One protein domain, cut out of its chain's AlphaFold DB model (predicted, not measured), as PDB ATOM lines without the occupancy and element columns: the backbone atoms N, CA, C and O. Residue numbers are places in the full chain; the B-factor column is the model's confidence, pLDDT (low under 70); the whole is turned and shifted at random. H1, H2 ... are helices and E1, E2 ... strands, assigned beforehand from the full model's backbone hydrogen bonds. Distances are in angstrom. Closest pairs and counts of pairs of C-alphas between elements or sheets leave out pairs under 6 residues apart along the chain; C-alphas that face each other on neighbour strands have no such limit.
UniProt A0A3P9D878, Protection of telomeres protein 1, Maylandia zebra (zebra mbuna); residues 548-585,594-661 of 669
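What this domain is: This is residues 548 to 585 and 594 to 661 of the 669 residues of the protein "Protection of telomeres protein 1" of Maylandia zebra (zebra mbuna) (UniProt A0A3P9D878). A single strongly twisted sheet of seven strands makes the core, and E4, its longest strand, runs close to the mean of the C-alphas with E3 on one side and both E5 and E6 on the other. The short helix H3 covers E3, H1 packs on H3 at nearly a right angle with its end just reaching the sheet, and the small helix H2 sits at the far end of E2. The printed part has 106 residues with three named helices and seven named strands, in the order H1 E1 E2 H2 E3 H3 E4 E5 E6 E7; the class is mixed, helices and strands. The sheet is branched and mixed, antiparallel but for E3 and E4, which are parallel. The whole is compact, with a radius of gyration of the C-alphas of 13.2 A and spans of 39 by 31 by 28 A.

How they stand to each other: H1, residues 553 to 563, only grazes the sheet, with its residues 560 to 563. E1, residues 576 to 582, is an edge strand and the antiparallel neighbour of E2, residues 594 to 600; N 577 and O 599 are 2.8 A apart, within hydrogen-bond range. H2, residues 601 to 605, only grazes the sheet with its residues 601 to 604. E3, residues 612 to 616, lies on the other side of E2 from E1 and is antiparallel to E2, with N 598 and O 614 at 2.8 A. H3, residues 620 to 626, is on the sheet at a height of 8.5 A, over E3 and slantwise to the strands, at 41 degrees to E3 on the local plane. H1 and H3 touch and are about perpendicular at 83 degrees; their closest C-alphas, those of Glu 557 and Leu 620, are 5.6 A apart. E4, residues 632 to 639, is parallel to E3, with N 634 and O 613 at 2.8 A. E3, H3 and E4 form a strand-helix-strand unit, two parallel neighbour strands with a helix between them, and its crossover is right-handed. E4 has staggered pairing on its other side: its residues 636 to 639 pair with E5, residues 642 to 645, and its residues 632 to 633 with E6, residues 653 to 655. E4 and E5 form a hairpin, with N 637 and O 644 at 2.9 A; E4 and E6 are antiparallel, with N 654 and O 633 at 2.8 A. E6 and the edge strand E7, residues 658 to 660, form a second hairpin, with N 660 and O 653 at 2.9 A. In H1, H2 and H3 every O i to N i+4 pair is within hydrogen-bond range.

Where its parts are: H1 begins at C-alpha 553, (160.110, 125.282, 103.187), and its 11 residues measure 15.2 A from first to last C-alpha. E1 and E2 each measure 19.1 A, E3 13.4 A and H3 10.0 A. E4 is longer, 21.8 A, from C-alpha 632 at (166.188, 127.632, 121.147) to C-alpha 639. H2 has 5 residues, E5 has 4, and E6 and E7 have 3 each; E7 ends at C-alpha 660, (161.212, 119.723, 115.972).

The domain as a whole: The two C-alphas farthest apart, those of Asp 549 and Phe 605, are 39.8 A apart. Residues 586 to 593, between E1 and E2, are cut out, and C-alphas 585 and 594 stand 12.0 A apart across the cut. The link from H1 to E1, residues 564 to 575, is long and holds no named element. The mean pLDDT of the printed part is 80.7; it is under 70 at residues 566 to 569, 583 to 585, 604 to 605, 607 and 609 to 610.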
ATOM      1  N   GLN A 548     150.245 113.185 108.669       84.81
ATOM      2  CA  GLN A 548     150.492 114.305 107.757       84.81
ATOM      3  C   GLN A 548     151.917 114.237 107.211       84.81
ATOM      4  O   GLN A 548     152.801 113.641 107.829       84.81
ATOM      5  N   ASP A 549     152.139 114.838 106.049       85.44
ATOM      6  CA  ASP A 549     153.479 115.037 105.510       85.44
ATOM      7  C   ASP A 549     154.271 116.053 106.336       85.44
ATOM      8  O   ASP A 549     153.697 116.955 106.947       85.44
ATOM      9  N   VAL A 550     155.596 115.894 106.371       85.62
ATOM     10  CA  VAL A 550     156.469 116.935 106.923       85.62
ATOM     11  C   VAL A 550     156.438 118.115 105.944       85.62
ATOM     12  O   VAL A 550     156.767 117.912 104.775       85.62
ATOM     13  N   PRO A 551     156.040 119.323 106.377       85.50
ATOM     14  CA  PRO A 551     155.907 120.468 105.485       85.50
ATOM     15  C   PRO A 551     157.280 120.896 104.950       85.50
ATOM     16  O   PRO A 551     158.279 120.895 105.680       85.50
ATOM     17  N   ASP A 552     157.317 121.250 103.669       84.00
ATOM     18  CA  ASP A 552     158.497 121.810 103.022       84.00
ATOM     19  C   ASP A 552     158.688 123.295 103.378       84.00
ATOM     20  O   ASP A 552     157.907 123.894 104.122       84.00
ATOM     21  N   ASP A 553     159.781 123.886 102.893       83.94
ATOM     22  CA  ASP A 553     160.110 125.282 103.187       83.94
ATOM     23  C   ASP A 553     159.054 126.254 102.635       83.94
ATOM     24  O   ASP A 553     158.712 127.211 103.324       83.94
ATOM     25  N   GLU A 554     158.475 125.980 101.460       86.44
ATOM     26  CA  GLU A 554     157.440 126.828 100.846       86.44
ATOM     27  C   GLU A 554     156.147 126.835 101.676       86.44
ATOM     28  O   GLU A 554     155.580 127.896 101.967       86.44
ATOM     29  N   LEU A 555     155.691 125.659 102.123       87.38
ATOM     30  CA  LEU A 555     154.514 125.550 102.977       87.38
ATOM     31  C   LEU A 555     154.764 126.199 104.342       87.38
ATOM     32  O   LEU A 555     153.904 126.931 104.836       87.38
ATOM     33  N   LEU A 556     155.944 126.009 104.936       88.88
ATOM     34  CA  LEU A 556     156.303 126.664 106.196       88.88
ATOM     35  C   LEU A 556     156.350 128.188 106.067       88.88
ATOM     36  O   LEU A 556     155.836 128.882 106.945       88.88
ATOM     37  N   GLU A 557     156.920 128.724 104.987       88.88
ATOM     38  CA  GLU A 557     156.907 130.164 104.723       88.88
ATOM     39  C   GLU A 557     155.480 130.713 104.690       88.88
ATOM     40  O   GLU A 557     155.215 131.759 105.289       88.88
ATOM     41  N   SER A 558     154.547 129.985 104.065       89.06
ATOM     42  CA  SER A 558     153.137 130.379 104.030       89.06
ATOM     43  C   SER A 558     152.502 130.406 105.429       89.06
ATOM     44  O   SER A 558     151.904 131.420 105.800       89.06
ATOM     45  N   ILE A 559     152.733 129.370 106.246       89.31
ATOM     46  CA  ILE A 559     152.194 129.242 107.611       89.31
ATOM     47  C   ILE A 559     152.714 130.366 108.512       89.31
ATOM     48  O   ILE A 559     151.941 131.031 109.207       89.31
ATOM     49  N   PHE A 560     154.024 130.623 108.493       88.94
ATOM     50  CA  PHE A 560     154.618 131.689 109.301       88.94
ATOM     51  C   PHE A 560     154.255 133.085 108.782       88.94
ATOM     52  O   PHE A 560     154.089 134.009 109.578       88.94
ATOM     53  N   SER A 561     154.078 133.260 107.469       88.00
ATOM     54  CA  SER A 561     153.597 134.522 106.892       88.00
ATOM     55  C   SER A 561     152.177 134.847 107.353       88.00
ATOM     56  O   SER A 561     151.908 135.986 107.744       88.00
ATOM     57  N   GLU A 562     151.283 133.857 107.371       86.19
ATOM     58  CA  GLU A 562     149.916 134.003 107.876       86.19
ATOM     59  C   GLU A 562     149.901 134.299 109.381       86.19
ATOM     60  O   GLU A 562     149.332 135.304 109.810       86.19
ATOM     61  N   ALA A 563     150.651 133.532 110.176       83.56
ATOM     62  CA  ALA A 563     150.762 133.764 111.616       83.56
ATOM     63  C   ALA A 563     151.367 135.133 111.973       83.56
ATOM     64  O   ALA A 563     151.061 135.696 113.022       83.56
ATOM     65  N   SER A 564     152.210 135.697 111.101       83.00
ATOM     66  CA  SER A 564     152.775 137.038 111.290       83.00
ATOM     67  C   SER A 564     151.750 138.169 111.120       83.00
ATOM     68  O   SER A 564     152.003 139.291 111.569       83.00
ATOM     69  N   LYS A 565     150.608 137.885 110.475       79.88
ATOM     70  CA  LYS A 565     149.488 138.819 110.274       79.88
ATOM     71  C   LYS A 565     148.468 138.733 111.417       79.88
ATOM     72  O   LYS A 565     147.880 139.753 111.768       79.88
ATOM     73  N   ASP A 566     148.338 137.566 112.048       66.81
ATOM     74  CA  ASP A 566     147.392 137.263 113.136       66.81
ATOM     75  C   ASP A 566     147.937 137.570 114.552       66.81
ATOM     76  O   ASP A 566     147.855 136.769 115.487       66.81
ATOM     77  N   CYS A 567     148.474 138.774 114.756       62.88
ATOM     78  CA  CYS A 567     148.936 139.230 116.075       62.88
ATOM     79  C   CYS A 567     147.823 139.943 116.861       62.88
ATOM     80  O   CYS A 567     147.830 141.166 117.006       62.88
ATOM     81  N   GLY A 568     146.863 139.178 117.384       65.44
ATOM     82  CA  GLY A 568     145.892 139.682 118.363       65.44
ATOM     83  C   GLY A 568     146.522 139.948 119.745       65.44
ATOM     84  O   GLY A 568     147.590 139.411 120.052       65.44
ATOM     85  N   PRO A 569     145.885 140.755 120.617       65.12
ATOM     86  CA  PRO A 569     146.359 140.954 121.985       65.12
ATOM     87  C   PRO A 569     146.353 139.623 122.753       65.12
ATOM     88  O   PRO A 569     145.339 138.926 122.799       65.12
ATOM     89  N   CYS A 570     147.486 139.281 123.367       71.81
ATOM     90  CA  CYS A 570     147.673 138.048 124.127       71.81
ATOM     91  C   CYS A 570     148.059 138.374 125.572       71.81
ATOM     92  O   CYS A 570     148.980 139.163 125.796       71.81
ATOM     93  N   SER A 571     147.394 137.756 126.551       76.00
ATOM     94  CA  SER A 571     147.779 137.854 127.961       76.00
ATOM     95  C   SER A 571     148.813 136.765 128.285       76.00
ATOM     96  O   SER A 571     148.485 135.574 128.259       76.00
ATOM     97  N   PRO A 572     150.089 137.123 128.537       74.00
ATOM     98  CA  PRO A 572     151.092 136.126 128.879       74.00
ATOM     99  C   PRO A 572     150.792 135.508 130.255       74.00
ATOM    100  O   PRO A 572     150.311 136.206 131.154       74.00
ATOM    101  N   PRO A 573     151.092 134.214 130.453       76.81
ATOM    102  CA  PRO A 573     151.043 133.588 131.769       76.81
ATOM    103  C   PRO A 573     151.998 134.265 132.775       76.81
ATOM    104  O   PRO A 573     153.014 134.820 132.359       76.81
ATOM    105  N   PRO A 574     151.759 134.165 134.099       75.12
ATOM    106  CA  PRO A 574     152.569 134.848 135.124       75.12
ATOM    107  C   PRO A 574     154.061 134.470 135.137       75.12
ATOM    108  O   PRO A 574     154.897 135.225 135.630       75.12
ATOM    109  N   TRP A 575     154.401 133.293 134.611       74.31
ATOM    110  CA  TRP A 575     155.768 132.775 134.509       74.31
ATOM    111  C   TRP A 575     156.502 133.244 133.235       74.31
ATOM    112  O   TRP A 575     157.635 132.823 132.992       74.31
ATOM    113  N   VAL A 576     155.883 134.130 132.443       80.00
ATOM    114  CA  VAL A 576     156.427 134.690 131.203       80.00
ATOM    115  C   VAL A 576     156.444 136.216 131.247       80.00
ATOM    116  O   VAL A 576     155.434 136.856 131.534       80.00
ATOM    117  N   LEU A 577     157.568 136.815 130.858       80.12
ATOM    118  CA  LEU A 577     157.712 138.256 130.659       80.12
ATOM    119  C   LEU A 577     157.709 138.596 129.168       80.12
ATOM    120  O   LEU A 577     158.456 138.007 128.390       80.12
ATOM    121  N   SER A 578     156.881 139.562 128.770       82.31
ATOM    122  CA  SER A 578     156.863 140.088 127.403       82.31
ATOM    123  C   SER A 578     157.949 141.143 127.202       82.31
ATOM    124  O   SER A 578     158.078 142.069 128.004       82.31
ATOM    125  N   GLY A 579     158.667 141.052 126.093       80.88
ATOM    126  CA  GLY A 579     159.619 142.040 125.611       80.88
ATOM    127  C   GLY A 579     159.543 142.183 124.092       80.88
ATOM    128  O   GLY A 579     158.725 141.549 123.423       80.88
ATOM    129  N   GLN A 580     160.410 143.027 123.542       81.62
ATOM    130  CA  GLN A 580     160.553 143.196 122.100       81.62
ATOM    131  C   GLN A 580     162.003 142.972 121.681       81.62
ATOM    132  O   GLN A 580     162.923 143.406 122.375       81.62
ATOM    133  N   VAL A 581     162.198 142.314 120.538       78.94
ATOM    134  CA  VAL A 581     163.509 142.167 119.899       78.94
ATOM    135  C   VAL A 581     163.496 142.837 118.529       78.94
ATOM    136  O   VAL A 581     162.560 142.668 117.746       78.94
ATOM    137  N   SER A 582     164.547 143.602 118.250       76.69
ATOM    138  CA  SER A 582     164.793 144.189 116.933       76.69
ATOM    139  C   SER A 582     165.710 143.270 116.133       76.69
ATOM    140  O   SER A 582     166.700 142.766 116.667       76.69
ATOM    141  N   LEU A 583     165.402 143.064 114.855       68.81
ATOM    142  CA  LEU A 583     166.203 142.210 113.981       68.81
ATOM    143  C   LEU A 583     167.545 142.869 113.601       68.81
ATOM    144  O   LEU A 583     167.604 144.092 113.426       68.81
ATOM    145  N   PRO A 584     168.631 142.088 113.439       62.22
ATOM    146  CA  PRO A 584     169.906 142.588 112.930       62.22
ATOM    147  C   PRO A 584     169.771 143.139 111.500       62.22
ATOM    148  O   PRO A 584     169.263 142.474 110.600       62.22
ATOM    149  N   ARG A 585     170.242 144.368 111.269       58.34
ATOM    150  CA  ARG A 585     170.091 145.076 109.987       58.34
ATOM    151  C   ARG A 585     171.020 144.496 108.915       58.34
ATOM    152  O   ARG A 585     172.220 144.749 108.968       58.34
ATOM    153  N   ALA A 594     159.751 145.470 115.232       73.81
ATOM    154  CA  ALA A 594     159.989 144.868 116.536       73.81
ATOM    155  C   ALA A 594     159.112 143.617 116.682       73.81
ATOM    156  O   ALA A 594     157.891 143.691 116.527       73.81
ATOM    157  N   LEU A 595     159.734 142.473 116.962       82.62
ATOM    158  CA  LEU A 595     159.032 141.211 117.188       82.62
ATOM    159  C   LEU A 595     158.735 141.037 118.674       82.62
ATOM    160  O   LEU A 595     159.553 141.398 119.523       82.62
ATOM    161  N   THR A 596     157.567 140.474 118.987       83.06
ATOM    162  CA  THR A 596     157.174 140.223 120.378       83.06
ATOM    163  C   THR A 596     157.831 138.938 120.855       83.06
ATOM    164  O   THR A 596     157.609 137.866 120.287       83.06
ATOM    165  N   VAL A 597     158.639 139.058 121.906       86.25
ATOM    166  CA  VAL A 597     159.349 137.938 122.522       86.25
ATOM    167  C   VAL A 597     158.839 137.739 123.930       86.25
ATOM    168  O   VAL A 597     158.581 138.688 124.665       86.25
ATOM    169  N   TYR A 598     158.732 136.485 124.313       85.50
ATOM    170  CA  TYR A 598     158.295 136.051 125.617       85.50
ATOM    171  C   TYR A 598     159.435 135.262 126.262       85.50
ATOM    172  O   TYR A 598     159.976 134.328 125.665       85.50
ATOM    173  N   LEU A 599     159.836 135.670 127.466       82.31
ATOM    174  CA  LEU A 599     160.927 135.049 128.209       82.31
ATOM    175  C   LEU A 599     160.422 134.380 129.480       82.31
ATOM    176  O   LEU A 599     159.598 134.944 130.196       82.31
ATOM    177  N   LEU A 600     160.966 133.207 129.787       80.38
ATOM    178  CA  LEU A 600     160.671 132.493 131.025       80.38
ATOM    179  C   LEU A 600     161.267 133.248 132.218       80.38
ATOM    180  O   LEU A 600     162.477 133.488 132.262       80.38
ATOM    181  N   THR A 601     160.440 133.578 133.212       76.25
ATOM    182  CA  THR A 601     160.869 134.316 134.412       76.25
ATOM    183  C   THR A 601     162.001 133.586 135.148       76.25
ATOM    184  O   THR A 601     162.934 134.224 135.627       76.25
ATOM    185  N   GLN A 602     161.994 132.250 135.164       72.44
ATOM    186  CA  GLN A 602     163.069 131.446 135.758       72.44
ATOM    187  C   GLN A 602     164.422 131.632 135.043       72.44
ATOM    188  O   GLN A 602     165.445 131.821 135.698       72.44
ATOM    189  N   LEU A 603     164.437 131.663 133.706       70.19
ATOM    190  CA  LEU A 603     165.671 131.852 132.932       70.19
ATOM    191  C   LEU A 603     166.233 133.275 133.062       70.19
ATOM    192  O   LEU A 603     167.446 133.460 132.959       70.19
ATOM    193  N   MET A 604     165.377 134.269 133.337       68.50
ATOM    194  CA  MET A 604     165.822 135.618 133.716       68.50
ATOM    195  C   MET A 604     166.605 135.605 135.031       68.50
ATOM    196  O   MET A 604     167.689 136.181 135.087       68.50
ATOM    197  N   PHE A 605     166.089 134.936 136.070       68.00
ATOM    198  CA  PHE A 605     166.768 134.840 137.370       68.00
ATOM    199  C   PHE A 605     168.095 134.078 137.289       68.00
ATOM    200  O   PHE A 605     169.043 134.422 137.989       68.00
ATOM    201  N   GLU A 606     168.187 133.082 136.408       72.69
ATOM    202  CA  GLU A 606     169.404 132.291 136.191       72.69
ATOM    203  C   GLU A 606     170.422 132.955 135.240       72.69
ATOM    204  O   GLU A 606     171.485 132.387 134.992       72.69
ATOM    205  N   GLY A 607     170.122 134.136 134.683       69.62
ATOM    206  CA  GLY A 607     170.997 134.824 133.722       69.62
ATOM    207  C   GLY A 607     171.112 134.129 132.355       69.62
ATOM    208  O   GLY A 607     171.997 134.458 131.567       69.62
ATOM    209  N   LYS A 608     170.206 133.192 132.050       73.56
ATOM    210  CA  LYS A 608     170.182 132.333 130.850       73.56
ATOM    211  C   LYS A 608     169.187 132.825 129.797       73.56
ATOM    212  O   LYS A 608     168.456 132.068 129.164       73.56
ATOM    213  N   THR A 609     169.137 134.135 129.596       68.25
ATOM    214  CA  THR A 609     168.116 134.806 128.773       68.25
ATOM    215  C   THR A 609     168.239 134.551 127.269       68.25
ATOM    216  O   THR A 609     167.344 134.912 126.509       68.25
ATOM    217  N   LYS A 610     169.342 133.934 126.827       69.38
ATOM    218  CA  LYS A 610     169.604 133.579 125.424       69.38
ATOM    219  C   LYS A 610     169.367 132.099 125.107       69.38
ATOM    220  O   LYS A 610     169.479 131.703 123.944       69.38
ATOM    221  N   ASP A 611     169.036 131.297 126.117       77.31
ATOM    222  CA  ASP A 611     168.932 129.848 125.969       77.31
ATOM    223  C   ASP A 611     167.624 129.462 125.284       77.31
ATOM    224  O   ASP A 611     167.649 128.668 124.347       77.31
ATOM    225  N   VAL A 612     166.492 130.044 125.704       83.62
ATOM    226  CA  VAL A 612     165.158 129.762 125.152       83.62
ATOM    227  C   VAL A 612     164.330 131.037 125.060       83.62
ATOM    228  O   VAL A 612     164.200 131.763 126.047       83.62
ATOM    229  N   ILE A 613     163.720 131.270 123.896       87.31
ATOM    230  CA  ILE A 613     162.735 132.337 123.695       87.31
ATOM    231  C   ILE A 613     161.447 131.802 123.075       87.31
ATOM    232  O   ILE A 613     161.477 130.908 122.232       87.31
ATOM    233  N   LEU A 614     160.317 132.377 123.471       87.81
ATOM    234  CA  LEU A 614     159.017 132.177 122.835       87.81
ATOM    235  C   LEU A 614     158.786 133.357 121.884       87.81
ATOM    236  O   LEU A 614     158.825 134.513 122.310       87.81
ATOM    237  N   LEU A 615     158.594 133.085 120.598       88.12
ATOM    238  CA  LEU A 615     158.535 134.112 119.559       88.12
ATOM    239  C   LEU A 615     157.160 134.122 118.897       88.12
ATOM    240  O   LEU A 615     156.717 133.105 118.361       88.12
ATOM    241  N   MET A 616     156.505 135.281 118.932       86.88
ATOM    242  CA  MET A 616     155.175 135.475 118.360       86.88
ATOM    243  C   MET A 616     155.231 136.422 117.163       86.88
ATOM    244  O   MET A 616     155.871 137.475 117.223       86.88
ATOM    245  N   GLY A 617     154.504 136.075 116.099       83.81
ATOM    246  CA  GLY A 617     154.252 136.992 114.986       83.81
ATOM    247  C   GLY A 617     155.405 137.183 114.002       83.81
ATOM    248  O   GLY A 617     155.439 138.197 113.306       83.81
ATOM    249  N   SER A 618     156.354 136.251 113.951       86.50
ATOM    250  CA  SER A 618     157.489 136.284 113.025       86.50
ATOM    251  C   SER A 618     157.243 135.450 111.770       86.50
ATOM    252  O   SER A 618     156.630 134.385 111.834       86.50
ATOM    253  N   THR A 619     157.812 135.890 110.655       87.75
ATOM    254  CA  THR A 619     157.989 135.084 109.439       87.75
ATOM    255  C   THR A 619     159.115 134.055 109.609       87.75
ATOM    256  O   THR A 619     159.931 134.156 110.532       87.75
ATOM    257  N   LEU A 620     159.195 133.074 108.703       87.00
ATOM    258  CA  LEU A 620     160.250 132.055 108.734       87.00
ATOM    259  C   LEU A 620     161.652 132.663 108.536       87.00
ATOM    260  O   LEU A 620     162.603 132.248 109.198       87.00
ATOM    261  N   GLU A 621     161.785 133.678 107.679       85.56
ATOM    262  CA  GLU A 621     163.054 134.383 107.460       85.56
ATOM    263  C   GLU A 621     163.522 135.105 108.733       85.56
ATOM    264  O   GLU A 621     164.672 134.967 109.153       85.56
ATOM    265  N   GLU A 622     162.613 135.823 109.396       86.44
ATOM    266  CA  GLU A 622     162.899 136.526 110.651       86.44
ATOM    267  C   GLU A 622     163.274 135.543 111.775       86.44
ATOM    268  O   GLU A 622     164.189 135.811 112.557       86.44
ATOM    269  N   MET A 623     162.633 134.366 111.824       84.94
ATOM    270  CA  MET A 623     163.042 133.280 112.722       84.94
ATOM    271  C   MET A 623     164.474 132.834 112.446       84.94
ATOM    272  O   MET A 623     165.283 132.772 113.373       84.94
ATOM    273  N   CYS A 624     164.811 132.581 111.179       82.31
ATOM    274  CA  CYS A 624     166.154 132.181 110.775       82.31
ATOM    275  C   CYS A 624     167.227 133.204 111.167       82.31
ATOM    276  O   CYS A 624     168.309 132.810 111.603       82.31
ATOM    277  N   GLN A 625     166.923 134.500 111.088       82.81
ATOM    278  CA  GLN A 625     167.831 135.560 111.531       82.81
ATOM    279  C   GLN A 625     168.053 135.538 113.053       82.81
ATOM    280  O   GLN A 625     169.182 135.695 113.523       82.81
ATOM    281  N   LEU A 626     166.999 135.298 113.840       82.38
ATOM    282  CA  LEU A 626     167.095 135.239 115.302       82.38
ATOM    283  C   LEU A 626     167.829 133.993 115.811       82.38
ATOM    284  O   LEU A 626     168.455 134.057 116.872       82.38
ATOM    285  N   MET A 627     167.849 132.895 115.048       80.69
ATOM    286  CA  MET A 627     168.611 131.685 115.400       80.69
ATOM    287  C   MET A 627     170.129 131.922 115.495       80.69
ATOM    288  O   MET A 627     170.833 131.122 116.105       80.69
ATOM    289  N   ALA A 628     170.653 133.026 114.947       76.88
ATOM    290  CA  ALA A 628     172.052 133.414 115.145       76.88
ATOM    291  C   ALA A 628     172.345 133.902 116.578       76.88
ATOM    292  O   ALA A 628     173.490 133.858 117.025       76.88
ATOM    293  N   SER A 629     171.325 134.391 117.291       78.31
ATOM    294  CA  SER A 629     171.459 135.017 118.617       78.31
ATOM    295  C   SER A 629     170.864 134.187 119.758       78.31
ATOM    296  O   SER A 629     171.220 134.423 120.914       78.31
ATOM    297  N   TYR A 630     169.990 133.228 119.443       82.12
ATOM    298  CA  TYR A 630     169.261 132.405 120.408       82.12
ATOM    299  C   TYR A 630     169.396 130.919 120.076       82.12
ATOM    300  O   TYR A 630     169.246 130.522 118.922       82.12
ATOM    301  N   GLN A 631     169.661 130.092 121.092       82.00
ATOM    302  CA  GLN A 631     169.886 128.654 120.888       82.00
ATOM    303  C   GLN A 631     168.593 127.880 120.618       82.00
ATOM    304  O   GLN A 631     168.601 126.940 119.821       82.00
ATOM    305  N   ASN A 632     167.497 128.262 121.279       86.50
ATOM    306  CA  ASN A 632     166.188 127.632 121.147       86.50
ATOM    307  C   ASN A 632     165.112 128.701 120.932       86.50
ATOM    308  O   ASN A 632     164.961 129.608 121.754       86.50
ATOM    309  N   ILE A 633     164.343 128.573 119.854       89.12
ATOM    310  CA  ILE A 633     163.219 129.459 119.538       89.12
ATOM    311  C   ILE A 633     161.947 128.621 119.449       89.12
ATOM    312  O   ILE A 633     161.859 127.700 118.640       89.12
ATOM    313  N   ILE A 634     160.963 128.946 120.283       89.44
ATOM    314  CA  ILE A 634     159.655 128.295 120.327       89.44
ATOM    315  C   ILE A 634     158.639 129.212 119.626       89.44
ATOM    316  O   ILE A 634     158.276 130.248 120.190       89.44
ATOM    317  N   PRO A 635     158.191 128.891 118.399       89.88
ATOM    318  CA  PRO A 635     157.107 129.602 117.724       89.88
ATOM    319  C   PRO A 635     155.801 129.497 118.510       89.88
ATOM    320  O   PRO A 635     155.336 128.403 118.831       89.88
ATOM    321  N   VAL A 636     155.172 130.640 118.771       87.88
ATOM    322  CA  VAL A 636     153.863 130.713 119.426       87.88
ATOM    323  C   VAL A 636     152.911 131.623 118.667       87.88
ATOM    324  O   VAL A 636     153.321 132.555 117.974       87.88
ATOM    325  N   ARG A 637     151.616 131.364 118.836       85.25
ATOM    326  CA  ARG A 637     150.522 132.184 118.317       85.25
ATOM    327  C   ARG A 637     149.516 132.501 119.415       85.25
ATOM    328  O   ARG A 637     149.348 131.726 120.365       85.25
ATOM    329  N   ALA A 638     148.812 133.613 119.253       82.88
ATOM    330  CA  ALA A 638     147.671 133.936 120.093       82.88
ATOM    331  C   ALA A 638     146.483 133.050 119.686       82.88
ATOM    332  O   ALA A 638     146.029 133.096 118.546       82.88
ATOM    333  N   SER A 639     145.970 132.242 120.613       79.56
ATOM    334  CA  SER A 639     144.740 131.468 120.416       79.56
ATOM    335  C   SER A 639     143.842 131.645 121.631       79.56
ATOM    336  O   SER A 639     144.267 131.427 122.765       79.56
ATOM    337  N   GLY A 640     142.611 132.115 121.416       73.06
ATOM    338  CA  GLY A 640     141.663 132.375 122.506       73.06
ATOM    339  C   GLY A 640     142.158 133.383 123.556       73.06
ATOM    340  O   GLY A 640     141.747 133.298 124.707       73.06
ATOM    341  N   GLY A 641     143.058 134.305 123.187       74.19
ATOM    342  CA  GLY A 641     143.655 135.298 124.095       74.19
ATOM    343  C   GLY A 641     144.875 134.810 124.891       74.19
ATOM    344  O   GLY A 641     145.461 135.602 125.629       74.19
ATOM    345  N   HIS A 642     145.289 133.553 124.711       78.50
ATOM    346  CA  HIS A 642     146.430 132.940 125.392       78.50
ATOM    347  C   HIS A 642     147.540 132.531 124.417       78.50
ATOM    348  O   HIS A 642     147.306 132.339 123.220       78.50
ATOM    349  N   LEU A 643     148.758 132.371 124.948       82.81
ATOM    350  CA  LEU A 643     149.885 131.833 124.190       82.81
ATOM    351  C   LEU A 643     149.669 130.343 123.946       82.81
ATOM    352  O   LEU A 643     149.488 129.565 124.883       82.81
ATOM    353  N   SER A 644     149.715 129.954 122.680       82.25
ATOM    354  CA  SER A 644     149.571 128.569 122.245       82.25
ATOM    355  C   SER A 644     150.643 128.218 121.223       82.25
ATOM    356  O   SER A 644     151.141 129.085 120.502       82.25
ATOM    357  N   LEU A 645     150.997 126.939 121.162       84.81
ATOM    358  CA  LEU A 645     151.874 126.417 120.122       84.81
ATOM    359  C   LEU A 645     151.106 126.286 118.804       84.81
ATOM    360  O   LEU A 645     149.869 126.260 118.766       84.81
ATOM    361  N   PHE A 646     151.860 126.186 117.717       83.56
ATOM    362  CA  PHE A 646     151.312 125.722 116.452       83.56
ATOM    363  C   PHE A 646     150.840 124.269 116.583       83.56
ATOM    364  O   PHE A 646     151.251 123.539 117.488       83.56
ATOM    365  N   ASP A 647     149.926 123.865 115.704       81.12
ATOM    366  CA  ASP A 647     149.584 122.453 115.573       81.12
ATOM    367  C   ASP A 647     150.710 121.698 114.837       81.12
ATOM    368  O   ASP A 647     151.786 122.238 114.582       81.12
ATOM    369  N   LEU A 648     150.478 120.429 114.491       81.31
ATOM    370  CA  LEU A 648     151.479 119.602 113.810       81.31
ATOM    371  C   LEU A 648     151.906 120.139 112.431       81.31
ATOM    372  O   LEU A 648     152.875 119.620 111.887       81.31
ATOM    373  N   SER A 649     151.232 121.154 111.875       83.25
ATOM    374  CA  SER A 649     151.609 121.755 110.591       83.25
ATOM    375  C   SER A 649     152.867 122.622 110.662       83.25
ATOM    376  O   SER A 649     153.424 122.955 109.621       83.25
ATOM    377  N   ALA A 650     153.352 122.968 111.858       87.69
ATOM    378  CA  ALA A 650     154.593 123.717 112.019       87.69
ATOM    379  C   ALA A 650     155.484 123.119 113.122       87.69
ATOM    380  O   ALA A 650     154.998 122.438 114.029       87.69
ATOM    381  N   PRO A 651     156.805 123.374 113.083       88.31
ATOM    382  CA  PRO A 651     157.696 123.007 114.171       88.31
ATOM    383  C   PRO A 651     157.261 123.696 115.465       88.31
ATOM    384  O   PRO A 651     156.928 124.876 115.442       88.31
ATOM    385  N   PHE A 652     157.331 123.009 116.604       87.75
ATOM    386  CA  PHE A 652     157.145 123.643 117.916       87.75
ATOM    387  C   PHE A 652     158.453 124.229 118.465       87.75
ATOM    388  O   PHE A 652     158.425 125.019 119.404       87.75
ATOM    389  N   LEU A 653     159.608 123.820 117.928       87.44
ATOM    390  CA  LEU A 653     160.925 124.275 118.369       87.44
ATOM    391  C   LEU A 653     161.905 124.328 117.195       87.44
ATOM    392  O   LEU A 653     162.059 123.366 116.439       87.44
ATOM    393  N   PHE A 654     162.635 125.435 117.120       87.50
ATOM    394  CA  PHE A 654     163.815 125.607 116.288       87.50
ATOM    395  C   PHE A 654     165.063 125.607 117.176       87.50
ATOM    396  O   PHE A 654     165.148 126.377 118.135       87.50
ATOM    397  N   ARG A 655     166.038 124.748 116.858       83.69
ATOM    398  CA  ARG A 655     167.338 124.679 117.549       83.69
ATOM    399  C   ARG A 655     168.453 124.566 116.518       83.69
ATOM    400  O   ARG A 655     168.638 123.521 115.890       83.69
ATOM    401  N   GLY A 656     169.212 125.643 116.338       78.69
ATOM    402  CA  GLY A 656     170.198 125.730 115.259       78.69
ATOM    403  C   GLY A 656     169.535 125.523 113.893       78.69
ATOM    404  O   GLY A 656     168.579 126.201 113.563       78.69
ATOM    405  N   ARG A 657     170.009 124.563 113.089       73.31
ATOM    406  CA  ARG A 657     169.386 124.227 111.788       73.31
ATOM    407  C   ARG A 657     168.269 123.178 111.885       73.31
ATOM    408  O   ARG A 657     167.740 122.765 110.857       73.31
ATOM    409  N   LYS A 658     167.945 122.703 113.092       80.38
ATOM    410  CA  LYS A 658     166.979 121.622 113.320       80.38
ATOM    411  C   LYS A 658     165.600 122.176 113.655       80.38
ATOM    412  O   LYS A 658     165.479 123.178 114.364       80.38
ATOM    413  N   ARG A 659     164.571 121.477 113.179       85.94
ATOM    414  CA  ARG A 659     163.154 121.776 113.402       85.94
ATOM    415  C   ARG A 659     162.503 120.569 114.064       85.94
ATOM    416  O   ARG A 659     162.621 119.461 113.549       85.94
ATOM    417  N   TYR A 660     161.845 120.782 115.193       83.50
ATOM    418  CA  TYR A 660     161.212 119.723 115.972       83.50
ATOM    419  C   TYR A 660     159.694 119.837 115.854       83.50
ATOM    420  O   TYR A 660     159.137 120.910 116.081       83.50
ATOM    421  N   TYR A 661     159.039 118.729 115.513       83.81
ATOM    422  CA  TYR A 661     157.584 118.618 115.380       83.81
ATOM    423  C   TYR A 661     157.022 117.730 116.486       83.81
ATOM    424  O   TYR A 661     157.662 116.770 116.912       83.81
TER     425      TYR A 661